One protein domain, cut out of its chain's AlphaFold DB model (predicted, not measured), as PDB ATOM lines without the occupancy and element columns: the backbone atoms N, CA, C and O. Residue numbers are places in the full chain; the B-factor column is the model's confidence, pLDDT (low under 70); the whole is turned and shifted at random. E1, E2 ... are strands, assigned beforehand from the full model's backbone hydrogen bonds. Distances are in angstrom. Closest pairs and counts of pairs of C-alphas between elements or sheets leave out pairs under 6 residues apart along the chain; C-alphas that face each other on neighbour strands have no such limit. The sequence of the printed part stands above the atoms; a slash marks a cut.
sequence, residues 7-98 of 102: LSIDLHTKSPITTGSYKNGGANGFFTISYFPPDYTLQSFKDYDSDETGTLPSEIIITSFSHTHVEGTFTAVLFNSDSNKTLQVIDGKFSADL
ATOM      1  N   LEU A   7     -16.915  28.025  -1.323       83.50
ATOM      2  CA  LEU A   7     -18.312  28.011  -1.727       83.50
ATOM      3  C   LEU A   7     -18.785  29.457  -1.872       83.50
ATOM      4  O   LEU A   7     -18.657  30.239  -0.930       83.50
ATOM      5  N   SER A   8     -19.334  29.787  -3.036       83.19
ATOM      6  CA  SER A   8     -20.097  31.010  -3.267       83.19
ATOM      7  C   SER A   8     -21.552  30.643  -3.507       83.19
ATOM      8  O   SER A   8     -21.844  29.695  -4.237       83.19
ATOM      9  N   ILE A   9     -22.458  31.379  -2.874       81.44
ATOM     10  CA  ILE A   9     -23.896  31.258  -3.088       81.44
ATOM     11  C   ILE A   9     -24.434  32.667  -3.296       81.44
ATOM     12  O   ILE A   9     -24.510  33.449  -2.349       81.44
ATOM     13  N   ASP A  10     -24.851  32.960  -4.520       80.81
ATOM     14  CA  ASP A  10     -25.494  34.219  -4.875       80.81
ATOM     15  C   ASP A  10     -26.991  33.982  -5.012       80.81
ATOM     16  O   ASP A  10     -27.423  33.247  -5.891       80.81
ATOM     17  N   LEU A  11     -27.798  34.575  -4.131       77.31
ATOM     18  CA  LEU A  11     -29.252  34.409  -4.118       77.31
ATOM     19  C   LEU A  11     -29.940  35.728  -4.494       77.31
ATOM     20  O   LEU A  11     -30.025  36.647  -3.678       77.31
ATOM     21  N   HIS A  12     -30.495  35.814  -5.707       75.00
ATOM     22  CA  HIS A  12     -31.299  36.955  -6.144       75.00
ATOM     23  C   HIS A  12     -32.778  36.619  -6.035       75.00
ATOM     24  O   HIS A  12     -33.272  35.712  -6.692       75.00
ATOM     25  N   THR A  13     -33.528  37.381  -5.246       69.69
ATOM     26  CA  THR A  13     -34.957  37.140  -5.017       69.69
ATOM     27  C   THR A  13     -35.767  38.407  -5.281       69.69
ATOM     28  O   THR A  13     -35.292  39.528  -5.123       69.69
ATOM     29  N   LYS A  14     -37.028  38.244  -5.707       73.19
ATOM     30  CA  LYS A  14     -37.988  39.360  -5.867       73.19
ATOM     31  C   LYS A  14     -38.732  39.688  -4.566       73.19
ATOM     32  O   LYS A  14     -39.652  40.502  -4.554       73.19
ATOM     33  N   SER A  15     -38.403  39.003  -3.482       75.38
ATOM     34  CA  SER A  15     -39.038  39.103  -2.169       75.38
ATOM     35  C   SER A  15     -37.967  38.881  -1.103       75.38
ATOM     36  O   SER A  15     -36.972  38.243  -1.424       75.38
ATOM     37  N   PRO A  16     -38.125  39.388   0.130       82.06
ATOM     38  CA  PRO A  16     -37.103  39.241   1.163       82.06
ATOM     39  C   PRO A  16     -36.666  37.785   1.359       82.06
ATOM     40  O   PRO A  16     -37.508  36.887   1.379       82.06
ATOM     41  N   ILE A  17     -35.362  37.570   1.532       82.81
ATOM     42  CA  ILE A  17     -34.814  36.256   1.874       82.81
ATOM     43  C   ILE A  17     -35.257  35.903   3.298       82.81
ATOM     44  O   ILE A  17     -35.069  36.676   4.238       82.81
ATOM     45  N   THR A  18     -35.849  34.724   3.446       88.50
ATOM     46  CA  THR A  18     -36.218  34.100   4.721       88.50
ATOM     47  C   THR A  18     -35.637  32.689   4.817       88.50
ATOM     48  O   THR A  18     -35.058  32.169   3.861       88.50
ATOM     49  N   THR A  19     -35.834  32.019   5.950       91.88
ATOM     50  CA  THR A  19     -35.672  30.562   5.997       91.88
ATOM     51  C   THR A  19     -36.653  29.887   5.029       91.88
ATOM     52  O   THR A  19     -37.737  30.419   4.759       91.88
ATOM     53  N   GLY A  20     -36.264  28.737   4.475       89.38
ATOM     54  CA  GLY A  20     -37.065  27.991   3.499       89.38
ATOM     55  C   GLY A  20     -36.276  27.486   2.288       89.38
ATOM     56  O   GLY A  20     -35.061  27.661   2.202       89.38
ATOM     57  N   SER A  21     -36.994  26.836   1.369       88.94
ATOM     58  CA  SER A  21     -36.440  26.270   0.134       88.94
ATOM     59  C   SER A  21     -36.489  27.259  -1.032       88.94
ATOM     60  O   SER A  21     -37.542  27.824  -1.338       88.94
ATOM     61  N   TYR A  22     -35.376  27.364  -1.748       85.81
ATOM     62  CA  TYR A  22     -35.195  28.125  -2.980       85.81
ATOM     63  C   TYR A  22     -34.758  27.156  -4.072       85.81
ATOM     64  O   TYR A  22     -33.755  26.468  -3.922       85.81
ATOM     65  N   LYS A  23     -35.527  27.069  -5.157       83.50
ATOM     66  CA  LYS A  23     -35.275  26.124  -6.252       83.50
ATOM     67  C   LYS A  23     -35.021  26.862  -7.546       83.50
ATOM     68  O   LYS A  23     -35.787  27.757  -7.909       83.50
ATOM     69  N   ASN A  24     -33.980  26.440  -8.246       76.81
ATOM     70  CA  ASN A  24     -33.748  26.848  -9.611       76.81
ATOM     71  C   ASN A  24     -34.623  25.961 -10.509       76.81
ATOM     72  O   ASN A  24     -34.557  24.734 -10.431       76.81
ATOM     73  N   GLY A  25     -35.541  26.576 -11.257       62.09
ATOM     74  CA  GLY A  25     -36.630  25.859 -11.941       62.09
ATOM     75  C   GLY A  25     -37.941  26.635 -12.126       62.09
ATOM     76  O   GLY A  25     -38.937  26.051 -12.542       62.09
ATOM     77  N   GLY A  26     -37.952  27.944 -11.848       53.28
ATOM     78  CA  GLY A  26     -39.055  28.841 -12.209       53.28
ATOM     79  C   GLY A  26     -40.013  29.170 -11.063       53.28
ATOM     80  O   GLY A  26     -40.979  28.456 -10.825       53.28
ATOM     81  N   ALA A  27     -39.745  30.298 -10.395       51.03
ATOM     82  CA  ALA A  27     -40.731  31.254  -9.851       51.03
ATOM     83  C   ALA A  27     -40.026  32.372  -9.059       51.03
ATOM     84  O   ALA A  27     -40.438  33.528  -9.127       51.03
ATOM     85  N   ASN A  28     -38.933  32.047  -8.363       52.34
ATOM     86  CA  ASN A  28     -38.351  32.913  -7.338       52.34
ATOM     87  C   ASN A  28     -36.862  33.162  -7.554       52.34
ATOM     88  O   ASN A  28     -36.042  32.771  -6.735       52.34
ATOM     89  N   GLY A  29     -36.560  33.888  -8.626       54.78
ATOM     90  CA  GLY A  29     -35.281  34.565  -8.761       54.78
ATOM     91  C   GLY A  29     -34.098  33.648  -9.070       54.78
ATOM     92  O   GLY A  29     -34.134  32.434  -8.892       54.78
ATOM     93  N   PHE A  30     -33.096  34.254  -9.682       65.50
ATOM     94  CA  PHE A  30     -31.900  33.574 -10.138       65.50
ATOM     95  C   PHE A  30     -30.997  33.341  -8.927       65.50
ATOM     96  O   PHE A  30     -30.857  34.231  -8.088       65.50
ATOM     97  N   PHE A  31     -30.403  32.162  -8.804       75.94
ATOM     98  CA  PHE A  31     -29.325  31.964  -7.847       75.94
ATOM     99  C   PHE A  31     -28.243  31.078  -8.437       75.94
ATOM    100  O   PHE A  31     -28.529  30.204  -9.257       75.94
ATOM    101  N   THR A  32     -27.023  31.314  -7.975       78.19
ATOM    102  CA  THR A  32     -25.793  30.737  -8.507       78.19
ATOM    103  C   THR A  32     -25.054  30.063  -7.354       78.19
ATOM    104  O   THR A  32     -24.886  30.660  -6.289       78.19
ATOM    105  N   ILE A  33     -24.681  28.793  -7.521       81.62
ATOM    106  CA  ILE A  33     -23.872  28.034  -6.560       81.62
ATOM    107  C   ILE A  33     -22.545  27.719  -7.229       81.62
ATOM    108  O   ILE A  33     -22.491  26.843  -8.091       81.62
ATOM    109  N   SER A  34     -21.474  28.352  -6.759       81.25
ATOM    110  CA  SER A  34     -20.116  28.070  -7.216       81.25
ATOM    111  C   SER A  34     -19.355  27.290  -6.147       81.25
ATOM    112  O   SER A  34     -19.205  27.753  -5.016       81.25
ATOM    113  N   TYR A  35     -18.857  26.102  -6.489       80.00
ATOM    114  CA  TYR A  35     -18.073  25.252  -5.591       80.00
ATOM    115  C   TYR A  35     -16.640  25.075  -6.102       80.00
ATOM    116  O   TYR A  35     -16.413  24.654  -7.242       80.00
ATOM    117  N   PHE A  36     -15.677  25.356  -5.226       78.94
ATOM    118  CA  PHE A  36     -14.246  25.234  -5.482       78.94
ATOM    119  C   PHE A  36     -13.740  23.984  -4.755       78.94
ATOM    120  O   PHE A  36     -13.682  23.992  -3.525       78.94
ATOM    121  N   PRO A  37     -13.391  22.896  -5.462       69.25
ATOM    122  CA  PRO A  37     -12.954  21.663  -4.819       69.25
ATOM    123  C   PRO A  37     -11.583  21.825  -4.128       69.25
ATOM    124  O   PRO A  37     -10.790  22.686  -4.513       69.25
ATOM    125  N   PRO A  38     -11.240  20.960  -3.159       63.44
ATOM    126  CA  PRO A  38     -10.039  21.087  -2.318       63.44
ATOM    127  C   PRO A  38      -8.687  21.025  -3.046       63.44
ATOM    128  O   PRO A  38      -7.673  21.352  -2.435       63.44
ATOM    129  N   ASP A  39      -8.650  20.668  -4.334       65.94
ATOM    130  CA  ASP A  39      -7.441  20.642  -5.178       65.94
ATOM    131  C   ASP A  39      -7.386  21.813  -6.187       65.94
ATOM    132  O   ASP A  39      -6.677  21.762  -7.198       65.94
ATOM    133  N   TYR A  40      -8.156  22.877  -5.945       60.75
ATOM    134  CA  TYR A  40      -8.262  24.035  -6.829       60.75
ATOM    135  C   TYR A  40      -7.029  24.957  -6.778       60.75
ATOM    136  O   TYR A  40      -6.572  25.363  -5.708       60.75
ATOM    137  N   THR A  41      -6.507  25.335  -7.954       56.19
ATOM    138  CA  THR A  41      -5.478  26.373  -8.125       56.19
ATOM    139  C   THR A  41      -6.052  27.578  -8.878       56.19
ATOM    140  O   THR A  41      -6.468  27.453 -10.027       56.19
ATOM    141  N   LEU A  42      -5.998  28.764  -8.251       53.28
ATOM    142  CA  LEU A  42      -6.526  30.071  -8.713       53.28
ATOM    143  C   LEU A  42      -5.964  30.608 -10.056       53.28
ATOM    144  O   LEU A  42      -6.138  31.778 -10.379       53.28
ATOM    145  N   GLN A  43      -5.251  29.797 -10.844       50.19
ATOM    146  CA  GLN A  43      -4.661  30.205 -12.128       50.19
ATOM    147  C   GLN A  43      -5.535  29.892 -13.354       50.19
ATOM    148  O   GLN A  43      -5.195  30.302 -14.460       50.19
ATOM    149  N   SER A  44      -6.660  29.202 -13.180       48.50
ATOM    150  CA  SER A  44      -7.627  28.907 -14.245       48.50
ATOM    151  C   SER A  44      -9.009  28.746 -13.617       48.50
ATOM    152  O   SER A  44      -9.093  28.039 -12.617       48.50
ATOM    153  N   PHE A  45     -10.039  29.371 -14.194       46.44
ATOM    154  CA  PHE A  45     -11.450  29.398 -13.768       46.44
ATOM    155  C   PHE A  45     -12.115  28.000 -13.672       46.44
ATOM    156  O   PHE A  45     -13.072  27.699 -14.377       46.44
ATOM    157  N   LYS A  46     -11.608  27.100 -12.826       59.97
ATOM    158  CA  LYS A  46     -12.094  25.714 -12.675       59.97
ATOM    159  C   LYS A  46     -13.178  25.587 -11.605       59.97
ATOM    160  O   LYS A  46     -13.077  24.725 -10.729       59.97
ATOM    161  N   ASP A  47     -14.182  26.438 -11.672       70.62
ATOM    162  CA  ASP A  47     -15.261  26.444 -10.692       70.62
ATOM    163  C   ASP A  47     -16.363  25.505 -11.194       70.62
ATOM    164  O   ASP A  47     -16.550  25.321 -12.401       70.62
ATOM    165  N   TYR A  48     -17.038  24.823 -10.274       81.12
ATOM    166  CA  TYR A  48     -18.264  24.102 -10.594       81.12
ATOM    167  C   TYR A  48     -19.428  25.037 -10.325       81.12
ATOM    168  O   TYR A  48     -19.600  25.435  -9.176       81.12
ATOM    169  N   ASP A  49     -20.212  25.354 -11.353       81.19
ATOM    170  CA  ASP A  49     -21.293  26.332 -11.239       81.19
ATOM    171  C   ASP A  49     -22.660  25.756 -11.622       81.19
ATOM    172  O   ASP A  49     -22.764  24.835 -12.438       81.19
ATOM    173  N   SER A  50     -23.724  26.284 -11.027       80.88
ATOM    174  CA  SER A  50     -25.096  25.985 -11.434       80.88
ATOM    175  C   SER A  50     -25.532  26.903 -12.573       80.88
ATOM    176  O   SER A  50     -25.197  28.079 -12.594       80.88
ATOM    177  N   ASP A  51     -26.344  26.392 -13.494       71.12
ATOM    178  CA  ASP A  51     -26.847  27.194 -14.609       71.12
ATOM    179  C   ASP A  51     -27.970  28.151 -14.171       71.12
ATOM    180  O   ASP A  51     -29.059  27.715 -13.792       71.12
ATOM    181  N   GLU A  52     -27.734  29.458 -14.294       67.19
ATOM    182  CA  GLU A  52     -28.707  30.524 -14.018       67.19
ATOM    183  C   GLU A  52     -29.980  30.424 -14.871       67.19
ATOM    184  O   GLU A  52     -31.041  30.908 -14.477       67.19
ATOM    185  N   THR A  53     -29.917  29.779 -16.039       71.31
ATOM    186  CA  THR A  53     -31.085  29.595 -16.913       71.31
ATOM    187  C   THR A  53     -31.999  28.450 -16.464       71.31
ATOM    188  O   THR A  53     -33.090  28.278 -17.016       71.31
ATOM    189  N   GLY A  54     -31.602  27.706 -15.424       71.06
ATOM    190  CA  GLY A  54     -32.405  26.656 -14.797       71.06
ATOM    191  C   GLY A  54     -32.363  25.304 -15.509       71.06
ATOM    192  O   GLY A  54     -33.197  24.446 -15.218       71.06
ATOM    193  N   THR A  55     -31.414  25.081 -16.426       78.25
ATOM    194  CA  THR A  55     -31.253  23.778 -17.102       78.25
ATOM    195  C   THR A  55     -30.692  22.716 -16.158       78.25
ATOM    196  O   THR A  55     -31.013  21.532 -16.284       78.25
ATOM    197  N   LEU A  56     -29.859  23.125 -15.196       81.94
ATOM    198  CA  LEU A  56     -29.319  22.247 -14.165       81.94
ATOM    199  C   LEU A  56     -30.113  22.421 -12.865       81.94
ATOM    200  O   LEU A  56     -30.193  23.537 -12.352       81.94
ATOM    201  N   PRO A  57     -30.701  21.342 -12.315       85.06
ATOM    202  CA  PRO A  57     -31.502  21.449 -11.109       85.06
ATOM    203  C   PRO A  57     -30.622  21.804  -9.910       85.06
ATOM    204  O   PRO A  57     -29.607  21.149  -9.646       85.06
ATOM    205  N   SER A  58     -31.061  22.803  -9.148       87.31
ATOM    206  CA  SER A  58     -30.473  23.152  -7.861       87.31
ATOM    207  C   SER A  58     -31.536  23.581  -6.848       87.31
ATOM    208  O   SER A  58     -32.592  24.120  -7.190       87.31
ATOM    209  N   GLU A  59     -31.260  23.307  -5.578       88.94
ATOM    210  CA  GLU A  59     -32.060  23.699  -4.424       88.94
ATOM    211  C   GLU A  59     -31.136  24.173  -3.304       88.94
ATOM    212  O   GLU A  59     -30.139  23.521  -3.001       88.94
ATOM    213  N   ILE A  60     -31.505  25.281  -2.669       89.44
ATOM    214  CA  ILE A  60     -30.929  25.775  -1.420       89.44
ATOM    215  C   ILE A  60     -32.023  25.733  -0.362       89.44
ATOM    216  O   ILE A  60     -33.143  26.184  -0.601       89.44
ATOM    217  N   ILE A  61     -31.697  25.239   0.823       92.38
ATOM    218  CA  ILE A  61     -32.564  25.278   1.995       92.38
ATOM    219  C   ILE A  61     -31.868  26.127   3.047       92.38
ATOM    220  O   ILE A  61     -30.890  25.692   3.648       92.38
ATOM    221  N   ILE A  62     -32.389  27.328   3.291       92.94
ATOM    222  CA  ILE A  62     -31.914  28.182   4.381       92.94
ATOM    223  C   ILE A  62     -32.574  27.706   5.675       92.94
ATOM    224  O   ILE A  62     -33.794  27.820   5.837       92.94
ATOM    225  N   THR A  63     -31.773  27.173   6.595       95.56
ATOM    226  CA  THR A  63     -32.232  26.645   7.889       95.56
ATOM    227  C   THR A  63     -32.159  27.691   8.997       95.56
ATOM    228  O   THR A  63     -32.956  27.641   9.933       95.56
ATOM    229  N   SER A  64     -31.251  28.660   8.874       95.06
ATOM    230  CA  SER A  64     -31.036  29.745   9.833       95.06
ATOM    231  C   SER A  64     -30.662  31.020   9.083       95.06
ATOM    232  O   SER A  64     -29.822  30.998   8.184       95.06
ATOM    233  N   PHE A  65     -31.318  32.134   9.413       92.00
ATOM    234  CA  PHE A  65     -31.056  33.432   8.796       92.00
ATOM    235  C   PHE A  65     -31.185  34.547   9.826       92.00
ATOM    236  O   PHE A  65     -32.183  34.645  10.542       92.00
ATOM    237  N   SER A  66     -30.172  35.403   9.878       90.75
ATOM    238  CA  SER A  66     -30.110  36.582  10.733       90.75
ATOM    239  C   SER A  66     -29.483  37.751   9.973       90.75
ATOM    240  O   SER A  66     -29.057  37.610   8.831       90.75
ATOM    241  N   HIS A  67     -29.378  38.914  10.616       85.56
ATOM    242  CA  HIS A  67     -28.746  40.089  10.010       85.56
ATOM    243  C   HIS A  67     -27.239  39.947   9.759       85.56
ATOM    244  O   HIS A  67     -26.681  40.757   9.022       85.56
ATOM    245  N   THR A  68     -26.580  38.966  10.379       90.44
ATOM    246  CA  THR A  68     -25.120  38.799  10.325       90.44
ATOM    247  C   THR A  68     -24.690  37.402   9.909       90.44
ATOM    248  O   THR A  68     -23.500  37.182   9.737       90.44
ATOM    249  N   HIS A  69     -25.613  36.452   9.773       91.69
ATOM    250  CA  HIS A  69     -25.274  35.048   9.558       91.69
ATOM    251  C   HIS A  69     -26.376  34.301   8.808       91.69
ATOM    252  O   HIS A  69     -27.563  34.527   9.075       91.69
ATOM    253  N   VAL A  70     -25.977  33.390   7.921       91.00
ATOM    254  CA  VAL A  70     -26.858  32.475   7.193       91.00
ATOM    255  C   VAL A  70     -26.296  31.055   7.200       91.00
ATOM    256  O   VAL A  70     -25.099  30.839   7.010       91.00
ATOM    257  N   GLU A  71     -27.181  30.081   7.383       95.19
ATOM    258  CA  GLU A  71     -26.863  28.654   7.365       95.19
ATOM    259  C   GLU A  71     -27.872  27.909   6.504       95.19
ATOM    260  O   GLU A  71     -29.057  28.268   6.439       95.19
ATOM    261  N   GLY A  72     -27.424  26.817   5.902       94.44
ATOM    262  CA  GLY A  72     -28.322  25.971   5.150       94.44
ATOM    263  C   GLY A  72     -27.672  24.757   4.526       94.44
ATOM    264  O   GLY A  72     -26.508  24.420   4.770       94.44
ATOM    265  N   THR A  73     -28.466  24.103   3.689       94.38
ATOM    266  CA  THR A  73     -28.011  23.031   2.815       94.38
ATOM    267  C   THR A  73     -28.275  23.372   1.359       94.38
ATOM    268  O   THR A  73     -29.105  24.224   1.042       94.38
ATOM    269  N   PHE A  74     -27.565  22.713   0.454       91.19
ATOM    270  CA  PHE A  74     -27.811  22.800  -0.972       91.19
ATOM    271  C   PHE A  74     -27.687  21.431  -1.636       91.19
ATOM    272  O   PHE A  74     -26.931  20.555  -1.212       91.19
ATOM    273  N   THR A  75     -28.457  21.238  -2.696       91.38
ATOM    274  CA  THR A  75     -28.334  20.114  -3.623       91.38
ATOM    275  C   THR A  75     -28.284  20.693  -5.021       91.38
ATOM    276  O   THR A  75     -29.134  21.505  -5.373       91.38
ATOM    277  N   ALA A  76     -27.293  20.312  -5.818       89.50
ATOM    278  CA  ALA A  76     -27.114  20.881  -7.145       89.50
ATOM    279  C   ALA A  76     -26.442  19.901  -8.101       89.50
ATOM    280  O   ALA A  76     -25.592  19.097  -7.708       89.50
ATOM    281  N   VAL A  77     -26.802  20.013  -9.377       89.19
ATOM    282  CA  VAL A  77     -25.947  19.562 -10.473       89.19
ATOM    283  C   VAL A  77     -25.142  20.769 -10.930       89.19
ATOM    284  O   VAL A  77     -25.700  21.739 -11.433       89.19
ATOM    285  N   LEU A  78     -23.833  20.711 -10.728       87.62
ATOM    286  CA  LEU A  78     -22.903  21.765 -11.097       87.62
ATOM    287  C   LEU A  78     -22.165  21.378 -12.374       87.62
ATOM    288  O   LEU A  78     -21.897  20.197 -12.597       87.62
ATOM    289  N   PHE A  79     -21.798  22.352 -13.192       86.56
ATOM    290  CA  PHE A  79     -21.096  22.163 -14.452       86.56
ATOM    291  C   PHE A  79     -19.743  22.864 -14.436       86.56
ATOM    292  O   PHE A  79     -19.604  23.985 -13.959       86.56
ATOM    293  N   ASN A  80     -18.742  22.181 -14.982       85.38
ATOM    294  CA  ASN A  80     -17.421  22.727 -15.227       85.38
ATOM    295  C   ASN A  80     -17.244  22.904 -16.742       85.38
ATOM    296  O   ASN A  80     -17.113  21.914 -17.471       85.38
ATOM    297  N   SER A  81     -17.235  24.157 -17.205       79.25
ATOM    298  CA  SER A  81     -17.166  24.518 -18.630       79.25
ATOM    299  C   SER A  81     -15.896  24.044 -19.324       79.25
ATOM    300  O   SER A  81     -15.935  23.682 -20.498       79.25
ATOM    301  N   ASP A  82     -14.784  23.998 -18.596       76.44
ATOM    302  CA  ASP A  82     -13.477  23.656 -19.156       76.44
ATOM    303  C   ASP A  82     -13.357  22.163 -19.462       76.44
ATOM    304  O   ASP A  82     -12.790  21.753 -20.475       76.44
ATOM    305  N   SER A  83     -13.873  21.328 -18.561       82.00
ATOM    306  CA  SER A  83     -13.809  19.870 -18.686       82.00
ATOM    307  C   SER A  83     -15.069  19.258 -19.289       82.00
ATOM    308  O   SER A  83     -15.071  18.059 -19.576       82.00
ATOM    309  N   ASN A  84     -16.120  20.062 -19.482       83.50
ATOM    310  CA  ASN A  84     -17.449  19.625 -19.899       83.50
ATOM    311  C   ASN A  84     -17.986  18.487 -19.008       83.50
ATOM    312  O   ASN A  84     -18.559  17.506 -19.487       83.50
ATOM    313  N   LYS A  85     -17.727  18.584 -17.699       85.19
ATOM    314  CA  LYS A  85     -18.142  17.603 -16.691       85.19
ATOM    315  C   LYS A  85     -19.175  18.197 -15.759       85.19
ATOM    316  O   LYS A  85     -19.139  19.384 -15.451       85.19
ATOM    317  N   THR A  86     -20.036  17.330 -15.247       87.56
ATOM    318  CA  THR A  86     -20.968  17.667 -14.177       87.56
ATOM    319  C   THR A  86     -20.537  17.040 -12.858       87.56
ATOM    320  O   THR A  86     -20.054  15.906 -12.835       87.56
ATOM    321  N   LEU A  87     -20.774  17.748 -11.760       87.69
ATOM    322  CA  LEU A  87     -20.648  17.260 -10.393       87.69
ATOM    323  C   LEU A  87     -22.023  17.309  -9.736       87.69
ATOM    324  O   LEU A  87     -22.684  18.343  -9.756       87.69
ATOM    325  N   GLN A  88     -22.446  16.201  -9.137       90.44
ATOM    326  CA  GLN A  88     -23.643  16.189  -8.310       90.44
ATOM    327  C   GLN A  88     -23.240  16.374  -6.850       90.44
ATOM    328  O   GLN A  88     -22.476  15.572  -6.312       90.44
ATOM    329  N   VAL A  89     -23.775  17.412  -6.214       88.38
ATOM    330  CA  VAL A  89     -23.649  17.642  -4.774       88.38
ATOM    331  C   VAL A  89     -25.010  17.404  -4.144       88.38
ATOM    332  O   VAL A  89     -26.008  17.979  -4.576       88.38
ATOM    333  N   ILE A  90     -25.051  16.531  -3.142       91.00
ATOM    334  CA  ILE A  90     -26.257  16.196  -2.384       91.00
ATOM    335  C   ILE A  90     -25.970  16.515  -0.924       91.00
ATOM    336  O   ILE A  90     -24.935  16.095  -0.409       91.00
ATOM    337  N   ASP A  91     -26.890  17.232  -0.278       90.62
ATOM    338  CA  ASP A  91     -26.778  17.628   1.134       90.62
ATOM    339  C   ASP A  91     -25.472  18.390   1.450       90.62
ATOM    340  O   ASP A  91     -24.865  18.237   2.513       90.62
ATOM    341  N   GLY A  92     -25.019  19.220   0.500       89.31
ATOM    342  CA  GLY A  92     -23.929  20.162   0.728       89.31
ATOM    343  C   GLY A  92     -24.343  21.158   1.807       89.31
ATOM    344  O   GLY A  92     -25.500  21.558   1.857       89.31
ATOM    345  N   LYS A  93     -23.429  21.550   2.695       91.31
ATOM    346  CA  LYS A  93     -23.734  22.437   3.829       91.31
ATOM    347  C   LYS A  93     -22.995  23.748   3.685       91.31
ATOM    348  O   LYS A  93     -21.857  23.763   3.222       91.31
ATOM    349  N   PHE A  94     -23.626  24.827   4.124       89.00
ATOM    350  CA  PHE A  94     -22.994  26.134   4.183       89.00
ATOM    351  C   PHE A  94     -23.353  26.861   5.473       89.00
ATOM    352  O   PHE A  94     -24.436  26.690   6.033       89.00
ATOM    353  N   SER A  95     -22.407  27.666   5.933       91.38
ATOM    354  CA  SER A  95     -22.533  28.573   7.066       91.38
ATOM    355  C   SER A  95     -21.628  29.755   6.755       91.38
ATOM    356  O   SER A  95     -20.435  29.570   6.502       91.38
ATOM    357  N   ALA A  96     -22.211  30.944   6.663       86.31
ATOM    358  CA  ALA A  96     -21.510  32.137   6.218       86.31
ATOM    359  C   ALA A  96     -21.969  33.358   7.008       86.31
ATOM    360  O   ALA A  96     -23.166  33.577   7.217       86.31
ATOM    361  N   ASP A  97     -21.003  34.178   7.407       88.44
ATOM    362  CA  ASP A  97     -21.278  35.493   7.962       88.44
ATOM    363  C   ASP A  97     -21.619  36.470   6.832       88.44
ATOM    364  O   ASP A  97     -20.945  36.528   5.801       88.44
ATOM    365  N   LEU A  98     -22.679  37.251   7.029       80.25
ATOM    366  CA  LEU A  98     -23.098  38.279   6.086       80.25
ATOM    367  C   LEU A  98     -22.242  39.526   6.300       80.25
ATOM    368  O   LEU A  98     -22.276  40.149   7.364       80.25
TER     369      LEU A  98
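This is residues 7 to 98 of the 102 residues of an uncharacterized protein of Mucilaginibacter corticis (UniProt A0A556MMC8). The domain is a small sandwich of two unequal sheets with crossed strands: the twisted sheet E2 E4 E5 E6, in which E4, E5 and E6 follow one another as hairpins and E2 is added at the edge beside E4, makes one layer, and the two-strand ladder of E1 and E3 lies across one of its faces. The long strands E5 and E6 bend sharply together, and in the long link from E3 to E4 residues 38 to 43 stick out from the body. The printed part has 92 residues with six named strands, E1 to E6 in order along the chain, and no named helix. The larger sheet has the order E2, E4, E5, E6 and the smaller pairs E1 with E3, both antiparallel, and the class is all strand. The whole is compact, with a radius of gyration of the C-alphas of 13.3 A and spans of 36 by 28 by 20 A.

The printed part begins with E1, residues 7 to 11, whose C-alpha 7 is at (-18.312, 28.011, -1.727). E2 is residues 20 to 24. E3, residues 31 to 36, is 16.7 A from first to last C-alpha. After a stretch of 21 residues with no named element, E4 takes residues 58 to 65 and is 19.6 A long, with C-alpha 58 at (-30.473, 23.152, -7.861). E5, residues 69 to 80, is 28.8 A long and bends by 78 degrees at residue 77. E6, residues 85 to 97, is the longest strand by residues, 30.6 A from end to end, and bends by 78 degrees at residue 91; its C-alpha 97 is at (-21.278, 35.493, 7.962).

In the larger sheet E2 and E6 are the edge strands, and E4 and E5 are inner strands. E2 and E4 are antiparallel at 156 degrees, with N 22 and O 60 2.8 A apart, within hydrogen-bond range. E4, E5 and E6 form a meander, each strand the antiparallel neighbour of the one before. E4 and E5 are a hairpin, at 169 degrees, with N 61 and O 73 at 2.8 A. E5 and E6 are a hairpin too, at 165 degrees; N 74 and O 92 are 2.8 A apart, and N 87 and O 78 also 2.8 A. In the smaller sheet E1 and E3 are antiparallel at 175 degrees, with N 8 and O 34 at 2.8 A and N 32 and O 10 at 2.9 A. The two sheets form a sandwich, two sheets face to face, with 38 pairs of C-alphas within 10 A. Their facing parts are 7.8 A centre to centre, their best planes 20 degrees apart, and the strands of the one stand at 82 degrees to those of the other. The closest C-alphas of E3 and E5, those of Ile 33 and Leu 78, are 7.8 A apart. E3 and E4 are near each other, with 7 pairs of C-alphas within 10 A. E1 is apart from E4 and from E5, and E3 is apart from E6. Residues 34 to 35 of E3 also form a short antiparallel pairing with residues 48 to 49.

The two C-alphas farthest apart, those of His 67 and Ser 83, are 38.1 A from each other. The printed part has no cut. The links E4 to E5 and E5 to E6 are tight, E1 to E2 and E2 to E3 are short, and E3 to E4 is long, with residues 38 to 43 standing free. The mean pLDDT of the printed part is 79.8; 18 residues are under 70, namely residue 13, residues 25 to 30, residues 37 to 46 and residue 52.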